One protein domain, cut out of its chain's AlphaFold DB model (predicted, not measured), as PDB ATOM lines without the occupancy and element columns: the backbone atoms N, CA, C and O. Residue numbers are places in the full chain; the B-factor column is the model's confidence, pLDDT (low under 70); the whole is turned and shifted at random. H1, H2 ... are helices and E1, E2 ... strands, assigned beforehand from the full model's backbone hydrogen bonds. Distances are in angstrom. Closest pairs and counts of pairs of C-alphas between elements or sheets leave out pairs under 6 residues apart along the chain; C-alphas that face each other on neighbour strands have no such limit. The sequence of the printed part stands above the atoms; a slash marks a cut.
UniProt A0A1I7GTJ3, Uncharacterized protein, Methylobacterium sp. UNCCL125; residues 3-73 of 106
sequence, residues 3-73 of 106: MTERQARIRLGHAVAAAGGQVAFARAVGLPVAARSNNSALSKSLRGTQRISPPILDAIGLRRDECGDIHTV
ATOM      1  N   MET A   3     171.133 186.427 162.938       87.75
ATOM      2  CA  MET A   3     170.378 186.109 161.729       87.75
ATOM      3  C   MET A   3     169.328 187.181 161.448       87.75
ATOM      4  O   MET A   3     168.714 187.747 162.350       87.75
ATOM      5  N   THR A   4     169.084 187.425 160.165       90.69
ATOM      6  CA  THR A   4     167.967 188.261 159.710       90.69
ATOM      7  C   THR A   4     166.655 187.475 159.731       90.69
ATOM      8  O   THR A   4     166.642 186.251 159.580       90.69
ATOM      9  N   GLU A   5     165.521 188.179 159.795       90.75
ATOM     10  CA  GLU A   5     164.189 187.560 159.696       90.75
ATOM     11  C   GLU A   5     164.031 186.725 158.411       90.75
ATOM     12  O   GLU A   5     163.399 185.671 158.407       90.75
ATOM     13  N   ARG A   6     164.642 187.173 157.303       91.06
ATOM     14  CA  ARG A   6     164.637 186.442 156.026       91.06
ATOM     15  C   ARG A   6     165.358 185.100 156.148       91.06
ATOM     16  O   ARG A   6     164.821 184.094 155.696       91.06
ATOM     17  N   GLN A   7     166.540 185.073 156.761       91.69
ATOM     18  CA  GLN A   7     167.297 183.835 156.969       91.69
ATOM     19  C   GLN A   7     166.577 182.892 157.941       91.69
ATOM     20  O   GLN A   7     166.511 181.689 157.690       91.69
ATOM     21  N   ALA A   8     165.974 183.430 159.006       92.62
ATOM     22  CA  ALA A   8     165.157 182.648 159.932       92.62
ATOM     23  C   ALA A   8     163.944 182.009 159.231       92.62
ATOM     24  O   ALA A   8     163.658 180.833 159.448       92.62
ATOM     25  N   ARG A   9     163.278 182.734 158.316       94.00
ATOM     26  CA  ARG A   9     162.186 182.182 157.493       94.00
ATOM     27  C   ARG A   9     162.644 181.078 156.546       94.00
ATOM     28  O   ARG A   9     161.930 180.094 156.397       94.00
ATOM     29  N   ILE A  10     163.816 181.215 155.924       92.75
ATOM     30  CA  ILE A  10     164.384 180.160 155.069       92.75
ATOM     31  C   ILE A  10     164.607 178.887 155.896       92.75
ATOM     32  O   ILE A  10     164.153 177.812 155.510       92.75
ATOM     33  N   ARG A  11     165.216 179.017 157.081       92.69
ATOM     34  CA  ARG A  11     165.420 177.897 158.012       92.69
ATOM     35  C   ARG A  11     164.100 177.263 158.460       92.69
ATOM     36  O   ARG A  11     163.996 176.041 158.473       92.69
ATOM     37  N   LEU A  12     163.083 178.075 158.754       92.62
ATOM     38  CA  LEU A  12     161.730 177.594 159.039       92.62
ATOM     39  C   LEU A  12     161.141 176.818 157.852       92.62
ATOM     40  O   LEU A  12     160.574 175.748 158.047       92.62
ATOM     41  N   GLY A  13     161.297 177.322 156.626       92.88
ATOM     42  CA  GLY A  13     160.852 176.646 155.407       92.88
ATOM     43  C   GLY A  13     161.494 175.270 155.232       92.88
ATOM     44  O   GLY A  13     160.789 174.298 154.970       92.88
ATOM     45  N   HIS A  14     162.805 175.161 155.466       93.19
ATOM     46  CA  HIS A  14     163.509 173.877 155.452       93.19
ATOM     47  C   HIS A  14     163.025 172.930 156.554       93.19
ATOM     48  O   HIS A  14     162.784 171.759 156.273       93.19
ATOM     49  N   ALA A  15     162.828 173.420 157.781       89.81
ATOM     50  CA  ALA A  15     162.319 172.607 158.886       89.81
ATOM     51  C   ALA A  15     160.905 172.071 158.603       89.81
ATOM     52  O   ALA A  15     160.612 170.902 158.849       89.81
ATOM     53  N   VAL A  16     160.039 172.905 158.023       89.31
ATOM     54  CA  VAL A  16     158.682 172.518 157.618       89.31
ATOM     55  C   VAL A  16     158.706 171.488 156.488       89.31
ATOM     56  O   VAL A  16     157.932 170.534 156.526       89.31
ATOM     57  N   ALA A  17     159.588 171.656 155.498       88.81
ATOM     58  CA  ALA A  17     159.758 170.688 154.419       88.81
ATOM     59  C   ALA A  17     160.273 169.339 154.946       88.81
ATOM     60  O   ALA A  17     159.716 168.301 154.601       88.81
ATOM     61  N   ALA A  18     161.268 169.358 155.838       89.38
ATOM     62  CA  ALA A  18     161.821 168.157 156.466       89.38
ATOM     63  C   ALA A  18     160.790 167.410 157.326       89.38
ATOM     64  O   ALA A  18     160.780 166.183 157.349       89.38
ATOM     65  N   ALA A  19     159.883 168.134 157.986       85.50
ATOM     66  CA  ALA A  19     158.789 167.542 158.752       85.50
ATOM     67  C   ALA A  19     157.652 166.974 157.877       85.50
ATOM     68  O   ALA A  19     156.716 166.389 158.416       85.50
ATOM     69  N   GLY A  20     157.679 167.161 156.552       86.75
ATOM     70  CA  GLY A  20     156.612 166.711 155.649       86.75
ATOM     71  C   GLY A  20     155.415 167.667 155.555       86.75
ATOM     72  O   GLY A  20     154.338 167.269 155.114       86.75
ATOM     73  N   GLY A  21     155.577 168.931 155.958       86.25
ATOM     74  CA  GLY A  21     154.578 169.989 155.792       86.25
ATOM     75  C   GLY A  21     154.203 170.723 157.083       86.25
ATOM     76  O   GLY A  21     154.592 170.356 158.190       86.25
ATOM     77  N   GLN A  22     153.411 171.794 156.946       89.19
ATOM     78  CA  GLN A  22     153.090 172.713 158.053       89.19
ATOM     79  C   GLN A  22     152.341 172.029 159.205       89.19
ATOM     80  O   GLN A  22     152.609 172.320 160.367       89.19
ATOM     81  N   VAL A  23     151.411 171.119 158.894       87.06
ATOM     82  CA  VAL A  23     150.625 170.393 159.907       87.06
ATOM     83  C   VAL A  23     151.504 169.424 160.690       87.06
ATOM     84  O   VAL A  23     151.414 169.374 161.914       87.06
ATOM     85  N   ALA A  24     152.362 168.676 159.994       86.69
ATOM     86  CA  ALA A  24     153.274 167.726 160.615       86.69
ATOM     87  C   ALA A  24     154.302 168.444 161.499       86.69
ATOM     88  O   ALA A  24     154.477 168.062 162.654       86.69
ATOM     89  N   PHE A  25     154.873 169.552 161.014       88.19
ATOM     90  CA  PHE A  25     155.738 170.416 161.817       88.19
ATOM     91  C   PHE A  25     155.020 170.938 163.067       88.19
ATOM     92  O   PHE A  25     155.527 170.777 164.171       88.19
ATOM     93  N   ALA A  26     153.821 171.517 162.917       87.88
ATOM     94  CA  ALA A  26     153.063 172.061 164.043       87.88
ATOM     95  C   ALA A  26     152.771 170.999 165.115       87.88
ATOM     96  O   ALA A  26     152.936 171.278 166.298       87.88
ATOM     97  N   ARG A  27     152.408 169.774 164.709       85.44
ATOM     98  CA  ARG A  27     152.229 168.643 165.633       85.44
ATOM     99  C   ARG A  27     153.526 168.260 166.335       85.44
ATOM    100  O   ARG A  27     153.515 168.093 167.548       85.44
ATOM    101  N   ALA A  28     154.621 168.142 165.585       84.88
ATOM    102  CA  ALA A  28     155.916 167.730 166.119       84.88
ATOM    103  C   ALA A  28     156.441 168.688 167.198       84.88
ATOM    104  O   ALA A  28     157.102 168.255 168.134       84.88
ATOM    105  N   VAL A  29     156.118 169.977 167.083       82.75
ATOM    106  CA  VAL A  29     156.606 171.026 167.991       82.75
ATOM    107  C   VAL A  29     155.524 171.529 168.958       82.75
ATOM    108  O   VAL A  29     155.698 172.561 169.600       82.75
ATOM    109  N   GLY A  30     154.396 170.813 169.066       81.81
ATOM    110  CA  GLY A  30     153.333 171.096 170.040       81.81
ATOM    111  C   GLY A  30     152.549 172.391 169.795       81.81
ATOM    112  O   GLY A  30     151.906 172.907 170.707       81.81
ATOM    113  N   LEU A  31     152.590 172.939 168.579       83.06
ATOM    114  CA  LEU A  31     151.827 174.132 168.223       83.06
ATOM    115  C   LEU A  31     150.359 173.785 167.960       83.06
ATOM    116  O   LEU A  31     150.061 172.728 167.392       83.06
ATOM    117  N   PRO A  32     149.422 174.697 168.285       79.62
ATOM    118  CA  PRO A  32     148.015 174.494 167.991       79.62
ATOM    119  C   PRO A  32     147.819 174.310 166.485       79.62
ATOM    120  O   PRO A  32     148.034 175.218 165.673       79.62
ATOM    121  N   VAL A  33     147.398 173.104 166.110       73.25
ATOM    122  CA  VAL A  33     147.066 172.762 164.732       73.25
ATOM    123  C   VAL A  33     145.699 173.362 164.442       73.25
ATOM    124  O   VAL A  33     144.666 172.751 164.708       73.25
ATOM    125  N   ALA A  34     145.675 174.585 163.916       64.56
ATOM    126  CA  ALA A  34     144.436 175.148 163.405       64.56
ATOM    127  C   ALA A  34     143.915 174.219 162.296       64.56
ATOM    128  O   ALA A  34     144.570 174.059 161.267       64.56
ATOM    129  N   ALA A  35     142.747 173.612 162.515       50.62
ATOM    130  CA  ALA A  35     142.227 172.483 161.740       50.62
ATOM    131  C   ALA A  35     142.097 172.722 160.220       50.62
ATOM    132  O   ALA A  35     141.910 171.764 159.477       50.62
ATOM    133  N   ARG A  36     142.194 173.973 159.737       52.16
ATOM    134  CA  ARG A  36     142.124 174.298 158.300       52.16
ATOM    135  C   ARG A  36     142.677 175.655 157.861       52.16
ATOM    136  O   ARG A  36     142.526 176.014 156.698       52.16
ATOM    137  N   SER A  37     143.265 176.470 158.737       50.91
ATOM    138  CA  SER A  37     143.455 177.877 158.375       50.91
ATOM    139  C   SER A  37     144.844 178.155 157.801       50.91
ATOM    140  O   SER A  37     145.835 178.162 158.535       50.91
ATOM    141  N   ASN A  38     144.874 178.606 156.545       57.97
ATOM    142  CA  ASN A  38     145.938 179.450 155.986       57.97
ATOM    143  C   ASN A  38     146.244 180.687 156.862       57.97
ATOM    144  O   ASN A  38     147.177 181.421 156.572       57.97
ATOM    145  N   ASN A  39     145.486 180.940 157.931       61.84
ATOM    146  CA  ASN A  39     145.622 182.062 158.851       61.84
ATOM    147  C   ASN A  39     146.351 181.716 160.168       61.84
ATOM    148  O   ASN A  39     146.366 182.541 161.086       61.84
ATOM    149  N   SER A  40     146.953 180.524 160.276       80.31
ATOM    150  CA  SER A  40     147.729 180.128 161.457       80.31
ATOM    151  C   SER A  40     148.997 180.980 161.606       80.31
ATOM    152  O   SER A  40     149.545 181.476 160.617       80.31
ATOM    153  N   ALA A  41     149.487 181.139 162.840       84.12
ATOM    154  CA  ALA A  41     150.719 181.884 163.122       84.12
ATOM    155  C   ALA A  41     151.918 181.342 162.321       84.12
ATOM    156  O   ALA A  41     152.720 182.120 161.803       84.12
ATOM    157  N   LEU A  42     151.987 180.019 162.133       87.25
ATOM    158  CA  LEU A  42     152.990 179.359 161.295       87.25
ATOM    159  C   LEU A  42     152.883 179.780 159.824       87.25
ATOM    160  O   LEU A  42     153.878 180.169 159.217       87.25
ATOM    161  N   SER A  43     151.672 179.772 159.268       88.88
ATOM    162  CA  SER A  43     151.430 180.153 157.873       88.88
ATOM    163  C   SER A  43     151.742 181.636 157.623       88.88
ATOM    164  O   SER A  43     152.395 181.986 156.639       88.88
ATOM    165  N   LYS A  44     151.355 182.516 158.557       89.38
ATOM    166  CA  LYS A  44     151.688 183.952 158.528       89.38
ATOM    167  C   LYS A  44     153.191 184.211 158.641       89.38
ATOM    168  O   LYS A  44     153.711 185.079 157.940       89.38
ATOM    169  N   SER A  45     153.886 183.445 159.484       89.44
ATOM    170  CA  SER A  45     155.341 183.535 159.658       89.44
ATOM    171  C   SER A  45     156.082 183.115 158.387       89.44
ATOM    172  O   SER A  45     156.996 183.812 157.949       89.44
ATOM    173  N   LEU A  46     155.652 182.023 157.744       88.31
ATOM    174  CA  LEU A  46     156.218 181.548 156.475       88.31
ATOM    175  C   LEU A  46     156.016 182.554 155.336       88.31
ATOM    176  O   LEU A  46     156.955 182.835 154.596       88.31
ATOM    177  N   ARG A  47     154.818 183.142 155.223       89.44
ATOM    178  CA  ARG A  47     154.519 184.170 154.209       89.44
ATOM    179  C   ARG A  47     155.159 185.529 154.496       89.44
ATOM    180  O   ARG A  47     155.092 186.417 153.656       89.44
ATOM    181  N   GLY A  48     155.742 185.719 155.680       87.56
ATOM    182  CA  GLY A  48     156.323 186.998 156.090       87.56
ATOM    183  C   GLY A  48     155.294 188.097 156.362       87.56
ATOM    184  O   GLY A  48     155.679 189.250 156.518       87.56
ATOM    185  N   THR A  49     154.004 187.758 156.462       87.88
ATOM    186  CA  THR A  49     152.940 188.712 156.822       87.88
ATOM    187  C   THR A  49     152.951 189.051 158.313       87.88
ATOM    188  O   THR A  49     152.279 189.978 158.748       87.88
ATOM    189  N   GLN A  50     153.681 188.273 159.113       88.44
ATOM    190  CA  GLN A  50     153.900 188.502 160.534       88.44
ATOM    191  C   GLN A  50     155.348 188.144 160.884       88.44
ATOM    192  O   GLN A  50     155.966 187.303 160.222       88.44
ATOM    193  N   ARG A  51     155.886 188.768 161.938       90.81
ATOM    194  CA  ARG A  51     157.141 188.324 162.559       90.81
ATOM    195  C   ARG A  51     157.006 186.877 163.021       90.81
ATOM    196  O   ARG A  51     155.945 186.487 163.509       90.81
ATOM    197  N   ILE A  52     158.090 186.112 162.924       90.00
ATOM    198  CA  ILE A  52     158.113 184.744 163.442       90.00
ATOM    199  C   ILE A  52     157.880 184.809 164.955       90.00
ATOM    200  O   ILE A  52     158.558 185.562 165.668       90.00
ATOM    201  N   SER A  53     156.881 184.065 165.428       88.31
ATOM    202  CA  SER A  53     156.534 184.015 166.847       88.31
ATOM    203  C   SER A  53     157.625 183.289 167.648       88.31
ATOM    204  O   SER A  53     158.139 182.290 167.140       88.31
ATOM    205  N   PRO A  54     157.913 183.697 168.898       88.75
ATOM    206  CA  PRO A  54     158.895 183.035 169.764       88.75
ATOM    207  C   PRO A  54     158.824 181.498 169.801       88.75
ATOM    208  O   PRO A  54     159.840 180.883 169.499       88.75
ATOM    209  N   PRO A  55     157.656 180.846 169.987       88.12
ATOM    210  CA  PRO A  55     157.608 179.380 170.043       88.12
ATOM    211  C   PRO A  55     158.006 178.699 168.722       88.12
ATOM    212  O   PRO A  55     158.493 177.575 168.724       88.12
ATOM    213  N   ILE A  56     157.833 179.377 167.579       90.25
ATOM    214  CA  ILE A  56     158.301 178.867 166.282       90.25
ATOM    215  C   ILE A  56     159.816 179.034 166.158       90.25
ATOM    216  O   ILE A  56     160.459 178.156 165.592       90.25
ATOM    217  N   LEU A  57     160.382 180.140 166.661       91.88
ATOM    218  CA  LEU A  57     161.834 180.345 166.690       91.88
ATOM    219  C   LEU A  57     162.505 179.280 167.563       91.88
ATOM    220  O   LEU A  57     163.431 178.621 167.089       91.88
ATOM    221  N   ASP A  58     161.984 179.053 168.767       89.75
ATOM    222  CA  ASP A  58     162.524 178.064 169.705       89.75
ATOM    223  C   ASP A  58     162.513 176.661 169.081       89.75
ATOM    224  O   ASP A  58     163.519 175.951 169.102       89.75
ATOM    225  N   ALA A  59     161.414 176.306 168.405       87.44
ATOM    226  CA  ALA A  59     161.262 175.036 167.701       87.44
ATOM    227  C   ALA A  59     162.287 174.804 166.573       87.44
ATOM    228  O   ALA A  59     162.550 173.660 166.208       87.44
ATOM    229  N   ILE A  60     162.872 175.867 166.010       88.56
ATOM    230  CA  ILE A  60     163.919 175.776 164.975       88.56
ATOM    231  C   ILE A  60     165.323 176.109 165.508       88.56
ATOM    232  O   ILE A  60     166.265 176.268 164.717       88.56
ATOM    233  N   GLY A  61     165.479 176.181 166.836       88.88
ATOM    234  CA  GLY A  61     166.748 176.453 167.514       88.88
ATOM    235  C   GLY A  61     167.212 177.902 167.369       88.88
ATOM    236  O   GLY A  61     168.412 178.164 167.261       88.88
ATOM    237  N   LEU A  62     166.271 178.840 167.291       91.62
ATOM    238  CA  LEU A  62     166.521 180.275 167.216       91.62
ATOM    239  C   LEU A  62     165.850 180.981 168.395       91.62
ATOM    240  O   LEU A  62     164.840 180.520 168.903       91.62
ATOM    241  N   ARG A  63     166.368 182.141 168.793       91.88
ATOM    242  CA  ARG A  63     165.741 182.996 169.808       91.88
ATOM    243  C   ARG A  63     165.829 184.450 169.385       91.88
ATOM    244  O   ARG A  63     166.792 184.834 168.725       91.88
ATOM    245  N   ARG A  64     164.836 185.252 169.764       91.94
ATOM    246  CA  ARG A  64     164.876 186.709 169.607       91.94
ATOM    247  C   ARG A  64     165.311 187.351 170.926       91.94
ATOM    248  O   ARG A  64     164.821 186.938 171.973       91.94
ATOM    249  N   ASP A  65     166.237 188.300 170.876       88.44
ATOM    250  CA  ASP A  65     166.637 189.087 172.045       88.44
ATOM    251  C   ASP A  65     165.729 190.311 172.268       88.44
ATOM    252  O   ASP A  65     164.787 190.564 171.510       88.44
ATOM    253  N   GLU A  66     166.007 191.061 173.333       85.25
ATOM    254  CA  GLU A  66     165.258 192.261 173.726       85.25
ATOM    255  C   GLU A  66     165.380 193.398 172.697       85.25
ATOM    256  O   GLU A  66     164.455 194.192 172.534       85.25
ATOM    257  N   CYS A  67     166.480 193.429 171.940       84.69
ATOM    258  CA  CYS A  67     166.721 194.376 170.851       84.69
ATOM    259  C   CYS A  67     165.996 193.982 169.549       84.69
ATOM    260  O   CYS A  67     165.942 194.765 168.599       84.69
ATOM    261  N   GLY A  68     165.406 192.784 169.496       83.38
ATOM    262  CA  GLY A  68     164.672 192.262 168.348       83.38
ATOM    263  C   GLY A  68     165.510 191.429 167.377       83.38
ATOM    264  O   GLY A  68     164.981 190.995 166.348       83.38
ATOM    265  N   ASP A  69     166.772 191.161 167.702       89.31
ATOM    266  CA  ASP A  69     167.690 190.387 166.878       89.31
ATOM    267  C   ASP A  69     167.514 188.888 167.077       89.31
ATOM    268  O   ASP A  69     167.298 188.403 168.187       89.31
ATOM    269  N   ILE A  70     167.601 188.138 165.977       91.81
ATOM    270  CA  ILE A  70     167.479 186.682 166.006       91.81
ATOM    271  C   ILE A  70     168.865 186.064 166.099       91.81
ATOM    272  O   ILE A  70     169.755 186.384 165.315       91.81
ATOM    273  N   HIS A  71     169.023 185.112 167.008       90.75
ATOM    274  CA  HIS A  71     170.265 184.389 167.228       90.75
ATOM    275  C   HIS A  71     170.023 182.890 167.193       90.75
ATOM    276  O   HIS A  71     168.961 182.404 167.577       90.75
ATOM    277  N   THR A  72     171.032 182.147 166.754       87.56
ATOM    278  CA  THR A  72     171.081 180.697 166.948       87.56
ATOM    279  C   THR A  72     171.231 180.373 168.425       87.56
ATOM    280  O   THR A  72     172.161 180.866 169.065       87.56
ATOM    281  N   VAL A  73     170.356 179.519 168.947       81.12
ATOM    282  CA  VAL A  73     170.532 178.927 170.273       81.12
ATOM    283  C   VAL A  73     171.512 177.774 170.111       81.12
ATOM    284  O   VAL A  73     171.189 176.768 169.479       81.12
TER     285      VAL A  73
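AT A GLANCE: This is residues 3 to 73 of the 106 residues of an uncharacterized protein of Methylobacterium sp. UNCCL125 (UniProt A0A1I7GTJ3). One long helix, H1, runs along one side of an elongated body, and three short helices, H2, H3 and H4, and a small hairpin of two strands, E1 and E2, are set along it. H2 makes a corner at the end of H1, H3 meets residues 9 to 13 of H1 about perpendicular to it, and H4 with the hairpin lies beside its first half; the long link of residues 29 to 40 loops out between H2 and H3. The printed part has 71 residues, with four named helices and two named strands in the order H1, H2, H3, H4, E1, E2; the sheet E1 - E2 is antiparallel and the class is mostly helix. The whole is compact, with a radius of gyration of the C-alphas of 11.4 A, and the C-alphas span 34 by 22 by 18 A.

HOW THE PARTS SIT: H1, residues 5 to 18, and H2, residues 22 to 28, touch only at the corner by their tight link, through residues 15 to 16 of H1; their closest C-alphas, Val 16 and Phe 25, are 5.5 A apart, and their lines are about perpendicular at 77 degrees. H3, residues 41 to 46, touches residues 9 to 13 of H1, about perpendicular at 76 degrees, with the C-alphas of Arg 9 and Leu 46 closest at 6.1 A. H2 and H3 only just touch, with 3 pairs of C-alphas within 8 A, the closest being Gln 22 and Leu 42 at 7.4 A. H4, residues 54 to 59, is close to H1 but not clearly touching, the closest C-alphas being Ala 8 and Leu 57 at 7.9 A, at a steep tilt of 44 degrees, the same way. E1, residues 62 to 64, has its closest C-alpha pair with H4 at Leu 57 and Arg 63, 5.7 A. E1 and E2, residues 70 to 72, form an antiparallel hairpin with directions at 148 degrees; N 63 and O 71 are 2.9 A apart and N 71 and O 63 2.8 A, both within hydrogen-bond range. The closest C-alphas of H1 and E2 are Glu 5 and Ile 70, 7.2 A. H3 is apart from both strands. In H1, H2, H3 and H4 every O i to N i+4 pair is within hydrogen-bond range.

IN THESE COORDINATES: H1 begins at C-alpha 5, (164.189, 187.560, 159.696), and measures 19.8 A from first to last C-alpha. H2 measures 9.9 A, H3 and H4 8.6 A each, E1 7.1 A and E2 7.0 A. H3 begins at C-alpha 41, (150.719, 181.884, 163.122), and E2 ends at C-alpha 72, (171.081, 180.697, 166.948).

THE WHOLE: The two C-alphas farthest apart, Arg 36 and Cys 67, are 34.1 A apart. The printed part has no cut, and the link from H2 to H3, 12 residues, is long. The mean pLDDT of the printed part is 85.5, and residues 34 to 39 are under 70.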